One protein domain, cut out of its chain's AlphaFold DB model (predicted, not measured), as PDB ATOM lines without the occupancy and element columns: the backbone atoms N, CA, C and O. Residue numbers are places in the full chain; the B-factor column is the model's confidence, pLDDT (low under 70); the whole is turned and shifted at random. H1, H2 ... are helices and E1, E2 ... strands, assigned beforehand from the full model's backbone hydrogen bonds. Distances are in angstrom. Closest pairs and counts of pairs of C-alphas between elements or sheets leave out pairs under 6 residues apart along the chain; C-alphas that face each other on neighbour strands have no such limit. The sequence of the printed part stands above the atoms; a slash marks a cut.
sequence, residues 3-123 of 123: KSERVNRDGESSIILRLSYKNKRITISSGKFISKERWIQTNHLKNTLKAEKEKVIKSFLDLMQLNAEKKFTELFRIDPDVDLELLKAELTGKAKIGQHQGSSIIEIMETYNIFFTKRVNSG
ATOM      1  N   LYS A   3      77.182  36.537  23.800       56.72
ATOM      2  CA  LYS A   3      77.316  36.494  22.341       56.72
ATOM      3  C   LYS A   3      78.076  37.739  21.896       56.72
ATOM      4  O   LYS A   3      77.496  38.818  21.824       56.72
ATOM      5  N   SER A   4      79.366  37.573  21.606       53.38
ATOM      6  CA  SER A   4      80.264  38.678  21.236       53.38
ATOM      7  C   SER A   4      79.888  39.383  19.926       53.38
ATOM      8  O   SER A   4      80.297  40.514  19.722       53.38
ATOM      9  N   GLU A   5      79.092  38.753  19.058       49.16
ATOM     10  CA  GLU A   5      78.674  39.323  17.764       49.16
ATOM     11  C   GLU A   5      77.506  40.316  17.862       49.16
ATOM     12  O   GLU A   5      77.234  41.034  16.905       49.16
ATOM     13  N   ARG A   6      76.769  40.352  18.985       53.47
ATOM     14  CA  ARG A   6      75.612  41.247  19.148       53.47
ATOM     15  C   ARG A   6      75.950  42.332  20.158       53.47
ATOM     16  O   ARG A   6      75.678  42.192  21.352       53.47
ATOM     17  N   VAL A   7      76.581  43.377  19.641       59.06
ATOM     18  CA  VAL A   7      77.051  44.531  20.405       59.06
ATOM     19  C   VAL A   7      76.036  45.670  20.282       59.06
ATOM     20  O   VAL A   7      75.536  45.932  19.189       59.06
ATOM     21  N   ASN A   8      75.676  46.312  21.396       60.66
ATOM     22  CA  ASN A   8      74.875  47.544  21.376       60.66
ATOM     23  C   ASN A   8      75.734  48.734  20.877       60.66
ATOM     24  O   ASN A   8      76.960  48.638  20.857       60.66
ATOM     25  N   ARG A   9      75.106  49.867  20.525       59.69
ATOM     26  CA  ARG A   9      75.763  51.151  20.198       59.69
ATOM     27  C   ARG A   9      76.793  51.582  21.253       59.69
ATOM     28  O   ARG A   9      77.772  52.221  20.900       59.69
ATOM     29  N   ASP A  10      76.604  51.157  22.504       63.03
ATOM     30  CA  ASP A  10      77.497  51.426  23.640       63.03
ATOM     31  C   ASP A  10      78.648  50.408  23.810       63.03
ATOM     32  O   ASP A  10      79.341  50.420  24.823       63.03
ATOM     33  N   GLY A  11      78.841  49.464  22.881       67.38
ATOM     34  CA  GLY A  11      79.897  48.444  22.986       67.38
ATOM     35  C   GLY A  11      79.583  47.272  23.938       67.38
ATOM     36  O   GLY A  11      80.406  46.375  24.120       67.38
ATOM     37  N   GLU A  12      78.387  47.232  24.535       73.44
ATOM     38  CA  GLU A  12      77.976  46.167  25.461       73.44
ATOM     39  C   GLU A  12      77.607  44.863  24.733       73.44
ATOM     40  O   GLU A  12      76.929  44.874  23.703       73.44
ATOM     41  N   SER A  13      77.996  43.717  25.301       77.44
ATOM     42  CA  SER A  13      77.715  42.388  24.745       77.44
ATOM     43  C   SER A  13      76.355  41.859  25.199       77.44
ATOM     44  O   SER A  13      75.992  41.961  26.373       77.44
ATOM     45  N   SER A  14      75.610  41.229  24.288       77.50
ATOM     46  CA  SER A  14      74.330  40.600  24.624       77.50
ATOM     47  C   SER A  14      74.511  39.298  25.417       77.50
ATOM     48  O   SER A  14      75.306  38.422  25.052       77.50
ATOM     49  N   ILE A  15      73.727  39.137  26.486       80.56
ATOM     50  CA  ILE A  15      73.675  37.903  27.272       80.56
ATOM     51  C   ILE A  15      72.782  36.889  26.548       80.56
ATOM     52  O   ILE A  15      71.616  37.163  26.246       80.56
ATOM     53  N   ILE A  16      73.311  35.690  26.305       81.94
ATOM     54  CA  ILE A  16      72.559  34.564  25.746       81.94
ATOM     55  C   ILE A  16      72.397  33.438  26.767       81.94
ATOM     56  O   ILE A  16      73.328  33.052  27.486       81.94
ATOM     57  N   LEU A  17      71.193  32.887  26.776       81.25
ATOM     58  CA  LEU A  17      70.797  31.698  27.508       81.25
ATOM     59  C   LEU A  17      70.901  30.506  26.559       81.25
ATOM     60  O   LEU A  17      70.547  30.602  25.384       81.25
ATOM     61  N   ARG A  18      71.412  29.381  27.048       84.44
ATOM     62  CA  ARG A  18      71.500  28.143  26.272       84.44
ATOM     63  C   ARG A  18      70.713  27.080  27.014       84.44
ATOM     64  O   ARG A  18      71.044  26.789  28.158       84.44
ATOM     65  N   LEU A  19      69.711  26.510  26.355       83.00
ATOM     66  CA  LEU A  19      68.966  25.366  26.870       83.00
ATOM     67  C   LEU A  19      69.466  24.117  26.151       83.00
ATOM     68  O   LEU A  19      69.697  24.136  24.939       83.00
ATOM     69  N   SER A  20      69.691  23.052  26.910       83.69
ATOM     70  CA  SER A  20      70.147  21.765  26.386       83.69
ATOM     71  C   SER A  20      69.271  20.677  26.980       83.69
ATOM     72  O   SER A  20      69.111  20.626  28.195       83.69
ATOM     73  N   TYR A  21      68.715  19.828  26.125       82.50
ATOM     74  CA  TYR A  21      67.923  18.676  26.536       82.50
ATOM     75  C   TYR A  21      68.185  17.526  25.568       82.50
ATOM     76  O   TYR A  21      68.073  17.692  24.349       82.50
ATOM     77  N   LYS A  22      68.577  16.366  26.109       83.00
ATOM     78  CA  LYS A  22      69.082  15.224  25.330       83.00
ATOM     79  C   LYS A  22      70.184  15.680  24.349       83.00
ATOM     80  O   LYS A  22      71.118  16.381  24.741       83.00
ATOM     81  N   ASN A  23      70.045  15.340  23.066       84.00
ATOM     82  CA  ASN A  23      70.968  15.727  21.996       84.00
ATOM     83  C   ASN A  23      70.612  17.068  21.329       84.00
ATOM     84  O   ASN A  23      71.308  17.494  20.408       84.00
ATOM     85  N   LYS A  24      69.548  17.749  21.772       84.50
ATOM     86  CA  LYS A  24      69.116  19.033  21.207       84.50
ATOM     87  C   LYS A  24      69.651  20.188  22.057       84.50
ATOM     88  O   LYS A  24      69.700  20.130  23.289       84.50
ATOM     89  N   ARG A  25      70.071  21.263  21.390       85.56
ATOM     90  CA  ARG A  25      70.559  22.492  22.029       85.56
ATOM     91  C   ARG A  25      69.987  23.694  21.308       85.56
ATOM     92  O   ARG A  25      70.086  23.783  20.090       85.56
ATOM     93  N   ILE A  26      69.470  24.644  22.072       84.69
ATOM     94  CA  ILE A  26      68.937  25.897  21.543       84.69
ATOM     95  C   ILE A  26      69.542  27.084  22.284       84.69
ATOM     96  O   ILE A  26      69.967  26.989  23.439       84.69
ATOM     97  N   THR A  27      69.593  28.224  21.605       83.94
ATOM     98  CA  THR A  27      70.088  29.476  22.178       83.94
ATOM     99  C   THR A  27      68.982  30.519  22.161       83.94
ATOM    100  O   THR A  27      68.342  30.742  21.134       83.94
ATOM    101  N   ILE A  28      68.780  31.172  23.301       82.25
ATOM    102  CA  ILE A  28      67.804  32.235  23.510       82.25
ATOM    103  C   ILE A  28      68.563  33.524  23.823       82.25
ATOM    104  O   ILE A  28      69.435  33.572  24.689       82.25
ATOM    105  N   SER A  29      68.239  34.590  23.097       78.75
ATOM    106  CA  SER A  29      68.733  35.931  23.409       78.75
ATOM    107  C   SER A  29      67.959  36.473  24.605       78.75
ATOM    108  O   SER A  29      66.746  36.617  24.514       78.75
ATOM    109  N   SER A  30      68.645  36.819  25.697       75.12
ATOM    110  CA  SER A  30      67.985  37.367  26.894       75.12
ATOM    111  C   SER A  30      67.468  38.801  26.694       75.12
ATOM    112  O   SER A  30      66.672  39.289  27.488       75.12
ATOM    113  N   GLY A  31      67.955  39.504  25.662       75.56
ATOM    114  CA  GLY A  31      67.655  40.923  25.431       75.56
ATOM    115  C   GLY A  31      68.348  41.868  26.419       75.56
ATOM    116  O   GLY A  31      68.179  43.080  26.323       75.56
ATOM    117  N   LYS A  32      69.141  41.333  27.353       80.81
ATOM    118  CA  LYS A  32      69.972  42.101  28.279       80.81
ATOM    119  C   LYS A  32      71.391  42.229  27.738       80.81
ATOM    120  O   LYS A  32      71.895  41.335  27.050       80.81
ATOM    121  N   PHE A  33      72.023  43.344  28.076       79.81
ATOM    122  CA  PHE A  33      73.374  43.695  27.657       79.81
ATOM    123  C   PHE A  33      74.225  44.008  28.881       79.81
ATOM    124  O   PHE A  33      73.728  44.547  29.874       79.81
ATOM    125  N   ILE A  34      75.494  43.624  28.811       79.75
ATOM    126  CA  ILE A  34      76.483  43.885  29.850       79.75
ATOM    127  C   ILE A  34      77.859  44.061  29.211       79.75
ATOM    128  O   ILE A  34      78.180  43.415  28.208       79.75
ATOM    129  N   SER A  35      78.684  44.939  29.777       79.94
ATOM    130  CA  SER A  35      80.069  45.070  29.335       79.94
ATOM    131  C   SER A  35      80.888  43.835  29.718       79.94
ATOM    132  O   SER A  35      80.627  43.150  30.716       79.94
ATOM    133  N   LYS A  36      81.905  43.537  28.906       77.38
ATOM    134  CA  LYS A  36      82.763  42.367  29.109       77.38
ATOM    135  C   LYS A  36      83.573  42.483  30.402       77.38
ATOM    136  O   LYS A  36      83.699  41.483  31.109       77.38
ATOM    137  N   GLU A  37      84.052  43.683  30.755       77.44
ATOM    138  CA  GLU A  37      84.771  43.882  32.019       77.44
ATOM    139  C   GLU A  37      83.875  43.576  33.219       77.44
ATOM    140  O   GLU A  37      84.273  42.821  34.103       77.44
ATOM    141  N   ARG A  38      82.640  44.096  33.235       78.25
ATOM    142  CA  ARG A  38      81.699  43.873  34.344       78.25
ATOM    143  C   ARG A  38      81.262  42.418  34.442       78.25
ATOM    144  O   ARG A  38      81.158  41.884  35.545       78.25
ATOM    145  N   TRP A  39      81.069  41.744  33.310       79.00
ATOM    146  CA  TRP A  39      80.759  40.314  33.288       79.00
ATOM    147  C   TRP A  39      81.856  39.463  33.946       79.00
ATOM    148  O   TRP A  39      81.546  38.556  34.718       79.00
ATOM    149  N   ILE A  40      83.129  39.777  33.688       79.62
ATOM    150  CA  ILE A  40      84.274  39.084  34.298       79.62
ATOM    151  C   ILE A  40      84.415  39.475  35.778       79.62
ATOM    152  O   ILE A  40      84.523  38.601  36.633       79.62
ATOM    153  N   GLN A  41      84.336  40.772  36.100       77.62
ATOM    154  CA  GLN A  41      84.464  41.287  37.473       77.62
ATOM    155  C   GLN A  41      83.400  40.727  38.425       77.62
ATOM    156  O   GLN A  41      83.682  40.427  39.584       77.62
ATOM    157  N   THR A  42      82.168  40.569  37.945       75.06
ATOM    158  CA  THR A  42      81.059  40.020  38.740       75.06
ATOM    159  C   THR A  42      81.043  38.491  38.767       75.06
ATOM    160  O   THR A  42      80.102  37.910  39.308       75.06
ATOM    161  N   ASN A  43      82.054  37.828  38.189       78.12
ATOM    162  CA  ASN A  43      82.080  36.382  37.986       78.12
ATOM    163  C   ASN A  43      80.758  35.880  37.384       78.12
ATOM    164  O   ASN A  43      80.073  35.034  37.954       78.12
ATOM    165  N   HIS A  44      80.364  36.449  36.241       78.88
ATOM    166  CA  HIS A  44      79.131  36.097  35.539       78.88
ATOM    167  C   HIS A  44      77.873  36.396  36.377       78.88
ATOM    168  O   HIS A  44      76.950  35.584  36.425       78.88
ATOM    169  N   LEU A  45      77.848  37.557  37.045       77.75
ATOM    170  CA  LEU A  45      76.776  37.991  37.952       77.75
ATOM    171  C   LEU A  45      76.559  37.084  39.184       77.75
ATOM    172  O   LEU A  45      75.462  37.058  39.743       77.75
ATOM    173  N   LYS A  46      77.584  36.330  39.604       75.00
ATOM    174  CA  LYS A  46      77.549  35.493  40.818       75.00
ATOM    175  C   LYS A  46      78.027  36.229  42.069       75.00
ATOM    176  O   LYS A  46      77.589  35.902  43.166       75.00
ATOM    177  N   ASN A  47      78.930  37.195  41.909       78.12
ATOM    178  CA  ASN A  47      79.473  37.980  43.015       78.12
ATOM    179  C   ASN A  47      78.538  39.137  43.392       78.12
ATOM    180  O   ASN A  47      77.614  39.473  42.654       78.12
ATOM    181  N   THR A  48      78.810  39.787  44.528       68.38
ATOM    182  CA  THR A  48      78.042  40.934  45.026       68.38
ATOM    183  C   THR A  48      77.907  42.030  43.965       68.38
ATOM    184  O   THR A  48      78.884  42.668  43.563       68.38
ATOM    185  N   LEU A  49      76.671  42.255  43.524       77.69
ATOM    186  CA  LEU A  49      76.328  43.215  42.483       77.69
ATOM    187  C   LEU A  49      76.192  44.605  43.100       77.69
ATOM    188  O   LEU A  49      75.302  44.852  43.917       77.69
ATOM    189  N   LYS A  50      77.095  45.512  42.724       73.38
ATOM    190  CA  LYS A  50      77.105  46.891  43.236       73.38
ATOM    191  C   LYS A  50      76.224  47.821  42.405       73.38
ATOM    192  O   LYS A  50      75.669  48.763  42.955       73.38
ATOM    193  N   ALA A  51      76.084  47.559  41.104       78.81
ATOM    194  CA  ALA A  51      75.269  48.384  40.224       78.81
ATOM    195  C   ALA A  51      73.825  47.870  40.158       78.81
ATOM    196  O   ALA A  51      73.583  46.674  39.997       78.81
ATOM    197  N   GLU A  52      72.859  48.786  40.208       78.06
ATOM    198  CA  GLU A  52      71.434  48.440  40.150       78.06
ATOM    199  C   GLU A  52      71.063  47.751  38.827       78.06
ATOM    200  O   GLU A  52      70.355  46.747  38.815       78.06
ATOM    201  N   LYS A  53      71.659  48.200  37.709       77.06
ATOM    202  CA  LYS A  53      71.518  47.561  36.387       77.06
ATOM    203  C   LYS A  53      71.869  46.068  36.438       77.06
ATOM    204  O   LYS A  53      71.180  45.254  35.832       77.06
ATOM    205  N   GLU A  54      72.911  45.693  37.175       79.56
ATOM    206  CA  GLU A  54      73.350  44.299  37.285       79.56
ATOM    207  C   GLU A  54      72.394  43.463  38.128       79.56
ATOM    208  O   GLU A  54      72.087  42.336  37.743       79.56
ATOM    209  N   LYS A  55      71.889  44.018  39.239       80.88
ATOM    210  CA  LYS A  55      70.877  43.355  40.073       80.88
ATOM    211  C   LYS A  55      69.614  43.066  39.274       80.88
ATOM    212  O   LYS A  55      69.141  41.936  39.282       80.88
ATOM    213  N   VAL A  56      69.129  44.045  38.510       83.06
ATOM    214  CA  VAL A  56      67.964  43.873  37.630       83.06
ATOM    215  C   VAL A  56      68.213  42.784  36.583       83.06
ATOM    216  O   VAL A  56      67.339  41.953  36.337       83.06
ATOM    217  N   ILE A  57      69.404  42.747  35.973       83.75
ATOM    218  CA  ILE A  57      69.766  41.692  35.016       83.75
ATOM    219  C   ILE A  57      69.796  40.324  35.707       83.75
ATOM    220  O   ILE A  57      69.252  39.371  35.157       83.75
ATOM    221  N   LYS A  58      70.388  40.216  36.899       84.75
ATOM    222  CA  LYS A  58      70.448  38.958  37.652       84.75
ATOM    223  C   LYS A  58      69.055  38.452  38.014       84.75
ATOM    224  O   LYS A  58      68.736  37.323  37.661       84.75
ATOM    225  N   SER A  59      68.212  39.302  38.596       84.75
ATOM    226  CA  SER A  59      66.825  38.957  38.923       84.75
ATOM    227  C   SER A  59      66.041  38.512  37.689       84.75
ATOM    228  O   SER A  59      65.284  37.547  37.742       84.75
ATOM    229  N   PHE A  60      66.252  39.172  36.547       85.81
ATOM    230  CA  PHE A  60      65.640  38.765  35.285       85.81
ATOM    231  C   PHE A  60      66.119  37.385  34.812       85.81
ATOM    232  O   PHE A  60      65.302  36.583  34.364       85.81
ATOM    233  N   LEU A  61      67.423  37.101  34.892       85.06
ATOM    234  CA  LEU A  61      67.977  35.800  34.509       85.06
ATOM    235  C   LEU A  61      67.481  34.678  35.430       85.06
ATOM    236  O   LEU A  61      67.162  33.603  34.931       85.06
ATOM    237  N   ASP A  62      67.357  34.945  36.730       86.12
ATOM    238  CA  ASP A  62      66.834  33.987  37.708       86.12
ATOM    239  C   ASP A  62      65.360  33.669  37.447       86.12
ATOM    240  O   ASP A  62      64.961  32.506  37.406       86.12
ATOM    241  N   LEU A  63      64.555  34.699  37.180       86.88
ATOM    242  CA  LEU A  63      63.146  34.530  36.836       86.88
ATOM    243  C   LEU A  63      62.976  33.795  35.496       86.88
ATOM    244  O   LEU A  63      62.110  32.932  35.369       86.88
ATOM    245  N   MET A  64      63.824  34.086  34.506       85.44
ATOM    246  CA  MET A  64      63.871  33.343  33.242       85.44
ATOM    247  C   MET A  64      64.195  31.864  33.458       85.44
ATOM    248  O   MET A  64      63.555  31.015  32.840       85.44
ATOM    249  N   GLN A  65      65.174  31.552  34.311       86.62
ATOM    250  CA  GLN A  65      65.535  30.173  34.628       86.62
ATOM    251  C   GLN A  65      64.358  29.439  35.278       86.62
ATOM    252  O   GLN A  65      63.965  28.380  34.793       86.62
ATOM    253  N   LEU A  66      63.747  30.034  36.304       88.00
ATOM    254  CA  LEU A  66      62.589  29.458  36.988       88.00
ATOM    255  C   LEU A  66      61.418  29.212  36.025       88.00
ATOM    256  O   LEU A  66      60.797  28.147  36.041       88.00
ATOM    257  N   ASN A  67      61.130  30.174  35.146       86.62
ATOM    258  CA  ASN A  67      60.076  30.032  34.145       86.62
ATOM    259  C   ASN A  67      60.386  28.922  33.133       86.62
ATOM    260  O   ASN A  67      59.483  28.169  32.767       86.62
ATOM    261  N   ALA A  68      61.643  28.800  32.697       86.31
ATOM    262  CA  ALA A  68      62.081  27.732  31.802       86.31
ATOM    263  C   ALA A  68      61.918  26.352  32.443       86.31
ATOM    264  O   ALA A  68      61.377  25.454  31.802       86.31
ATOM    265  N   GLU A  69      62.314  26.194  33.706       88.75
ATOM    266  CA  GLU A  69      62.164  24.942  34.456       88.75
ATOM    267  C   GLU A  69      60.690  24.567  34.652       88.75
ATOM    268  O   GLU A  69      60.296  23.421  34.410       88.75
ATOM    269  N   LYS A  70      59.846  25.541  35.017       89.31
ATOM    270  CA  LYS A  70      58.404  25.327  35.178       89.31
ATOM    271  C   LYS A  70      57.753  24.892  33.864       89.31
ATOM    272  O   LYS A  70      57.062  23.876  33.836       89.31
ATOM    273  N   LYS A  71      58.014  25.615  32.771       85.88
ATOM    274  CA  LYS A  71      57.456  25.301  31.446       85.88
ATOM    275  C   LYS A  71      57.963  23.975  30.900       85.88
ATOM    276  O   LYS A  71      57.181  23.203  30.356       85.88
ATOM    277  N   PHE A  72      59.244  23.677  31.092       87.62
ATOM    278  CA  PHE A  72      59.801  22.378  30.741       87.62
ATOM    279  C   PHE A  72      59.088  21.249  31.494       87.62
ATOM    280  O   PHE A  72      58.707  20.261  30.880       87.62
ATOM    281  N   THR A  73      58.847  21.417  32.797       87.00
ATOM    282  CA  THR A  73      58.136  20.423  33.615       87.00
ATOM    283  C   THR A  73      56.688  20.234  33.159       87.00
ATOM    284  O   THR A  73      56.208  19.104  33.112       87.00
ATOM    285  N   GLU A  74      55.991  21.319  32.806       87.75
ATOM    286  CA  GLU A  74      54.638  21.267  32.235       87.75
ATOM    287  C   GLU A  74      54.609  20.455  30.929       87.75
ATOM    288  O   GLU A  74      53.793  19.546  30.804       87.75
ATOM    289  N   LEU A  75      55.535  20.721  29.998       84.25
ATOM    290  CA  LEU A  75      55.642  19.979  28.736       84.25
ATOM    291  C   LEU A  75      56.041  18.516  28.961       84.25
ATOM    292  O   LEU A  75      55.431  17.623  28.383       84.25
ATOM    293  N   PHE A  76      57.005  18.264  29.849       84.88
ATOM    294  CA  PHE A  76      57.513  16.923  30.150       84.88
ATOM    295  C   PHE A  76      56.441  15.999  30.739       84.88
ATOM    296  O   PHE A  76      56.470  14.792  30.516       84.88
ATOM    297  N   ARG A  77      55.482  16.555  31.494       84.44
ATOM    298  CA  ARG A  77      54.341  15.796  32.032       84.44
ATOM    299  C   ARG A  77      53.374  15.317  30.951       84.44
ATOM    300  O   ARG A  77      52.695  14.321  31.173       84.44
ATOM    301  N   ILE A  78      53.279  16.041  29.837       85.25
ATOM    302  CA  ILE A  78      52.405  15.703  28.708       85.25
ATOM    303  C   ILE A  78      53.136  14.736  27.776       85.25
ATOM    304  O   ILE A  78      52.591  13.694  27.422       85.25
ATOM    305  N   ASP A  79      54.374  15.077  27.414       79.88
ATOM    306  CA  ASP A  79      55.235  14.282  26.546       79.88
ATOM    307  C   ASP A  79      56.701  14.338  27.035       79.88
ATOM    308  O   ASP A  79      57.312  15.415  27.069       79.88
ATOM    309  N   PRO A  80      57.311  13.190  27.386       80.62
ATOM    310  CA  PRO A  80      58.725  13.107  27.746       80.62
ATOM    311  C   PRO A  80      59.702  13.539  26.633       80.62
ATOM    312  O   PRO A  80      60.882  13.809  26.918       80.62
ATOM    313  N   ASP A  81      59.273  13.605  25.367       83.25
ATOM    314  CA  ASP A  81      60.057  14.166  24.260       83.25
ATOM    315  C   ASP A  81      59.792  15.659  24.027       83.25
ATOM    316  O   ASP A  81      59.394  16.103  22.955       83.25
ATOM    317  N   VAL A  82      60.089  16.458  25.053       81.25
ATOM    318  CA  VAL A  82      59.944  17.919  25.014       81.25
ATOM    319  C   VAL A  82      60.666  18.536  23.811       81.25
ATOM    320  O   VAL A  82      61.898  18.477  23.695       81.25
ATOM    321  N   ASP A  83      59.901  19.215  22.954       83.88
ATOM    322  CA  ASP A  83      60.445  20.036  21.879       83.88
ATOM    323  C   ASP A  83      61.012  21.355  22.427       83.88
ATOM    324  O   ASP A  83      60.310  22.204  22.987       83.88
ATOM    325  N   LEU A  84      62.317  21.540  22.231       84.88
ATOM    326  CA  LEU A  84      63.021  22.746  22.646       84.88
ATOM    327  C   LEU A  84      62.600  23.984  21.844       84.88
ATOM    328  O   LEU A  84      62.647  25.082  22.397       84.88
ATOM    329  N   GLU A  85      62.186  23.853  20.581       82.56
ATOM    330  CA  GLU A  85      61.716  25.012  19.808       82.56
ATOM    331  C   GLU A  85      60.346  25.497  20.302       82.56
ATOM    332  O   GLU A  85      60.151  26.709  20.434       82.56
ATOM    333  N   LEU A  86      59.451  24.583  20.694       82.12
ATOM    334  CA  LEU A  86      58.204  24.928  21.383       82.12
ATOM    335  C   LEU A  86      58.480  25.624  22.722       82.12
ATOM    336  O   LEU A  86      57.976  26.721  22.963       82.12
ATOM    337  N   LEU A  87      59.353  25.053  23.560       84.25
ATOM    338  CA  LEU A  87      59.742  25.659  24.839       84.25
ATOM    339  C   LEU A  87      60.331  27.069  24.654       84.25
ATOM    340  O   LEU A  87      60.038  27.989  25.414       84.25
ATOM    341  N   LYS A  88      61.151  27.270  23.622       84.62
ATOM    342  CA  LYS A  88      61.703  28.582  23.266       84.62
ATOM    343  C   LYS A  88      60.635  29.564  22.813       84.62
ATOM    344  O   LYS A  88      60.718  30.741  23.166       84.62
ATOM    345  N   ALA A  89      59.669  29.116  22.018       82.25
ATOM    346  CA  ALA A  89      58.564  29.952  21.576       82.25
ATOM    347  C   ALA A  89      57.743  30.430  22.786       82.25
ATOM    348  O   ALA A  89      57.541  31.635  22.937       82.25
ATOM    349  N   GLU A  90      57.400  29.519  23.698       81.56
ATOM    350  CA  GLU A  90      56.716  29.814  24.967       81.56
ATOM    351  C   GLU A  90      57.492  30.830  25.817       81.56
ATOM    352  O   GLU A  90      56.954  31.861  26.218       81.56
ATOM    353  N   LEU A  91      58.795  30.610  26.023       80.94
ATOM    354  CA  LEU A  91      59.627  31.496  26.849       80.94
ATOM    355  C   LEU A  91      59.859  32.882  26.243       80.94
ATOM    356  O   LEU A  91      60.114  33.841  26.968       80.94
ATOM    357  N   THR A  92      59.803  33.000  24.917       78.50
ATOM    358  CA  THR A  92      60.003  34.279  24.220       78.50
ATOM    359  C   THR A  92      58.695  35.005  23.913       78.50
ATOM    360  O   THR A  92      58.737  36.060  23.282       78.50
ATOM    361  N   GLY A  93      57.547  34.452  24.326       68.88
ATOM    362  CA  GLY A  93      56.224  34.976  23.969       68.88
ATOM    363  C   GLY A  93      55.926  34.894  22.467       68.88
ATOM    364  O   GLY A  93      55.029  35.568  21.975       68.88
ATOM    365  N   LYS A  94      56.705  34.095  21.725       61.72
ATOM    366  CA  LYS A  94      56.522  33.809  20.295       61.72
ATOM    367  C   LYS A  94      55.788  32.498  20.056       61.72
ATOM    368  O   LYS A  94      55.691  32.076  18.903       61.72
ATOM    369  N   ALA A  95      55.316  31.840  21.115       55.94
ATOM    370  CA  ALA A  95      54.344  30.774  20.989       55.94
ATOM    371  C   ALA A  95      53.187  31.360  20.192       55.94
ATOM    372  O   ALA A  95      52.501  32.280  20.639       55.94
ATOM    373  N   LYS A  96      53.060  30.914  18.944       47.34
ATOM    374  CA  LYS A  96      51.934  31.301  18.119       47.34
ATOM    375  C   LYS A  96      50.721  30.714  18.812       47.34
ATOM    376  O   LYS A  96      50.498  29.508  18.740       47.34
ATOM    377  N   ILE A  97      49.983  31.567  19.513       44.91
ATOM    378  CA  ILE A  97      48.649  31.257  20.001       44.91
ATOM    379  C   ILE A  97      47.885  30.740  18.774       44.91
ATOM    380  O   ILE A  97      47.655  31.493  17.830       44.91
ATOM    381  N   GLY A  98      47.608  29.433  18.736       48.88
ATOM    382  CA  GLY A  98      46.770  28.818  17.706       48.88
ATOM    383  C   GLY A  98      47.441  28.123  16.512       48.88
ATOM    384  O   GLY A  98      46.727  27.825  15.565       48.88
ATOM    385  N   GLN A  99      48.744  27.808  16.502       46.09
ATOM    386  CA  GLN A  99      49.282  26.885  15.477       46.09
ATOM    387  C   GLN A  99      49.477  25.474  16.035       46.09
ATOM    388  O   GLN A  99      50.590  25.066  16.360       46.09
ATOM    389  N   HIS A 100      48.388  24.701  16.077       47.97
ATOM    390  CA  HIS A 100      48.515  23.263  15.868       47.97
ATOM    391  C   HIS A 100      49.173  23.077  14.489       47.97
ATOM    392  O   HIS A 100      48.602  23.437  13.468       47.97
ATOM    393  N   GLN A 101      50.407  22.572  14.456       51.41
ATOM    394  CA  GLN A 101      51.137  22.237  13.218       51.41
ATOM    395  C   GLN A 101      50.552  21.006  12.495       51.41
ATOM    396  O   GLN A 101      51.124  20.526  11.522       51.41
ATOM    397  N   GLY A 102      49.426  20.477  12.972       53.69
ATOM    398  CA  GLY A 102      48.686  19.392  12.346       53.69
ATOM    399  C   GLY A 102      47.218  19.768  12.259       53.69
ATOM    400  O   GLY A 102      46.701  20.425  13.165       53.69
ATOM    401  N   SER A 103      46.570  19.350  11.171       52.66
ATOM    402  CA  SER A 103      45.130  19.506  11.009       52.66
ATOM    403  C   SER A 103      44.412  18.932  12.227       52.66
ATOM    404  O   SER A 103      44.696  17.806  12.649       52.66
ATOM    405  N   SER A 104      43.490  19.696  12.806       69.75
ATOM    406  CA  SER A 104      42.622  19.159  13.848       69.75
ATOM    407  C   SER A 104      41.763  18.028  13.272       69.75
ATOM    408  O   SER A 104      41.480  17.985  12.072       69.75
ATOM    409  N   ILE A 105      41.300  17.113  14.126       73.75
ATOM    410  CA  ILE A 105      40.362  16.056  13.709       73.75
ATOM    411  C   ILE A 105      39.125  16.670  13.028       73.75
ATOM    412  O   ILE A 105      38.607  16.096  12.075       73.75
ATOM    413  N   ILE A 106      38.697  17.856  13.470       79.12
ATOM    414  CA  ILE A 106      37.572  18.587  12.879       79.12
ATOM    415  C   ILE A 106      37.888  18.997  11.434       79.12
ATOM    416  O   ILE A 106      37.110  18.683  10.542       79.12
ATOM    417  N   GLU A 107      39.053  19.595  11.174       74.06
ATOM    418  CA  GLU A 107      39.465  20.008   9.819       74.06
ATOM    419  C   GLU A 107      39.606  18.813   8.857       74.06
ATOM    420  O   GLU A 107      39.260  18.900   7.673       74.06
ATOM    421  N   ILE A 108      40.079  17.666   9.362       79.94
ATOM    422  CA  ILE A 108      40.152  16.415   8.592       79.94
ATOM    423  C   ILE A 108      38.741  15.936   8.222       79.94
ATOM    424  O   ILE A 108      38.491  15.570   7.069       79.94
ATOM    425  N   MET A 109      37.808  15.968   9.176       82.75
ATOM    426  CA  MET A 109      36.416  15.559   8.960       82.75
ATOM    427  C   MET A 109      35.673  16.504   8.009       82.75
ATOM    428  O   MET A 109      34.933  16.042   7.141       82.75
ATOM    429  N   GLU A 110      35.897  17.814   8.106       82.81
ATOM    430  CA  GLU A 110      35.336  18.796   7.171       82.81
ATOM    431  C   GLU A 110      35.835  18.564   5.743       82.81
ATOM    432  O   GLU A 110      35.042  18.530   4.799       82.81
ATOM    433  N   THR A 111      37.137  18.317   5.583       81.88
ATOM    434  CA  THR A 111      37.731  17.994   4.280       81.88
ATOM    435  C   THR A 111      37.103  16.730   3.691       81.88
ATOM    436  O   THR A 111      36.684  16.728   2.529       81.88
ATOM    437  N   TYR A 112      36.974  15.669   4.493       86.00
ATOM    438  CA  TYR A 112      36.311  14.432   4.081       86.00
ATOM    439  C   TYR A 112      34.863  14.680   3.636       86.00
ATOM    440  O   TYR A 112      34.463  14.227   2.562       86.00
ATOM    441  N   ASN A 113      34.097  15.459   4.403       85.81
ATOM    442  CA  ASN A 113      32.706  15.779   4.090       85.81
ATOM    443  C   ASN A 113      32.564  16.559   2.779       85.81
ATOM    444  O   ASN A 113      31.656  16.272   1.996       85.81
ATOM    445  N   ILE A 114      33.468  17.497   2.486       87.94
ATOM    446  CA  ILE A 114      33.473  18.233   1.211       87.94
ATOM    447  C   ILE A 114      33.697  17.277   0.033       87.94
ATOM    448  O   ILE A 114      32.974  17.347  -0.965       87.94
ATOM    449  N   PHE A 115      34.673  16.370   0.131       85.31
ATOM    450  CA  PHE A 115      34.934  15.382  -0.921       85.31
ATOM    451  C   PHE A 115      33.778  14.398  -1.093       85.31
ATOM    452  O   PHE A 115      33.385  14.105  -2.225       85.31
ATOM    453  N   PHE A 116      33.200  13.929   0.012       86.12
ATOM    454  CA  PHE A 116      32.036  13.054   0.000       86.12
ATOM    455  C   PHE A 116      30.835  13.736  -0.668       86.12
ATOM    456  O   PHE A 116      30.245  13.181  -1.588       86.12
ATOM    457  N   THR A 117      30.542  14.982  -0.293       87.44
ATOM    458  CA  THR A 117      29.424  15.763  -0.843       87.44
ATOM    459  C   THR A 117      29.594  16.011  -2.339       87.44
ATOM    460  O   THR A 117      28.655  15.832  -3.107       87.44
ATOM    461  N   LYS A 118      30.809  16.361  -2.786       83.94
ATOM    462  CA  LYS A 118      31.112  16.502  -4.219       83.94
ATOM    463  C   LYS A 118      30.855  15.206  -4.982       83.94
ATOM    464  O   LYS A 118      30.305  15.252  -6.075       83.94
ATOM    465  N   ARG A 119      31.232  14.064  -4.403       78.69
ATOM    466  CA  ARG A 119      31.024  12.742  -5.006       78.69
ATOM    467  C   ARG A 119      29.551  12.338  -5.046       78.69
ATOM    468  O   ARG A 119      29.141  11.747  -6.034       78.69
ATOM    469  N   VAL A 120      28.775  12.672  -4.016       83.81
ATOM    470  CA  VAL A 120      27.329  12.401  -3.958       83.81
ATOM    471  C   VAL A 120      26.551  13.288  -4.929       83.81
ATOM    472  O   VAL A 120      25.659  12.797  -5.596       83.81
ATOM    473  N   ASN A 121      26.912  14.566  -5.061       78.94
ATOM    474  CA  ASN A 121      26.209  15.498  -5.951       78.94
ATOM    475  C   ASN A 121      26.601  15.365  -7.433       78.94
ATOM    476  O   ASN A 121      25.975  15.991  -8.283       78.94
ATOM    477  N   SER A 122      27.671  14.623  -7.738       71.75
ATOM    478  CA  SER A 122      28.146  14.386  -9.111       71.75
ATOM    479  C   SER A 122      27.739  13.009  -9.658       71.75
ATOM    480  O   SER A 122      28.223  12.628 -10.723       71.75
ATOM    481  N   GLY A 123      26.914  12.255  -8.923       48.59
ATOM    482  CA  GLY A 123      26.278  11.005  -9.355       48.59
ATOM    483  C   GLY A 123      24.771  11.180  -9.454       48.59
ATOM    484  O   GLY A 123      24.180  10.501 -10.317       48.59
TER     485      GLY A 123
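This is residues 3 to 123 of the 123 residues of a protein of Flavobacterium sp. 270 (UniProt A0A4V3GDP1). A long, strongly twisted hairpin of strands E2 and E3, with the short strand E1 beside one end of E2, has the long helix H2 running along it and the short helix H3 packed on E3; from this body a thin arm, residues 97 to 123 with helix H4, sticks out and makes much of the length. The small helix H1 only grazes the sheet. The printed part has 121 residues, in the order E1 E2 E3 H1 H2 H3 H4; the sheet's order is E1 - E2 - E3, antiparallel, and the class is mixed, helices and strands. The whole is extended, with a radius of gyration of the C-alphas of 22.6 A and spans of 80 by 35 by 26 A.

Begin with the sheet, a meander, each strand the antiparallel neighbour of the one before: E1, residues 3 to 7, E2, residues 13 to 21, and E3, residues 24 to 34. E1 and E2 form a hairpin at 143 degrees, with N 3 and O 14 2.9 A apart, within hydrogen-bond range. E2 and E3 form a hairpin at 156 degrees; look at N 17 and O 28, 2.8 A, and N 30 and O 15, 3.0 A, both within range. E3 bends by 73 degrees at residue 31. H2, residues 52 to 78, is on one face of the sheet, giving two layers, helix and sheet; it lies over E2 and E3 at a height over the sheet of 9.3 A and runs along the strands, at 20 degrees to E3 on the local plane. Its closest C-alphas to E3 are those of Ile 57 and Lys 32, 6.8 A. H3, residues 84 to 91, is on the sheet over E3 at a height of 9.1 A; their closest C-alphas, of Leu 84 and Ile 26, are 6.8 A apart. H2, with residues 64 to 72 alone, touches H3, the closest C-alphas being those of Ala 68 and Leu 91, 6.7 A, at a steep tilt of 54 degrees, opposite ways. H1, residues 36 to 41, only grazes the sheet with residues 36 to 39. H4, residues 105 to 121, is not on the sheet and is apart from H2. Each O i to N i+4 pair is within range in H1, H3 and H4, and 22 of 23 are in H2.

Find C-alpha 13 at (77.715, 42.388, 24.745), where E2 begins its 25.7 A; E3 is 27.3 A long. From C-alpha 52 at (71.434, 48.440, 40.150) H2 runs 39.6 A. H4, 24.2 A, ends at C-alpha 121, (26.209, 15.498, -5.951).

The C-alphas farthest apart, of Lys 50 and Gly 123, are 81.5 A apart. The printed part has no cut. The link from H3 to H4, 13 residues, is long. Mean pLDDT of the printed part is 76.9; residues 3 to 11, 48, 93 to 104 and 123 are under 70.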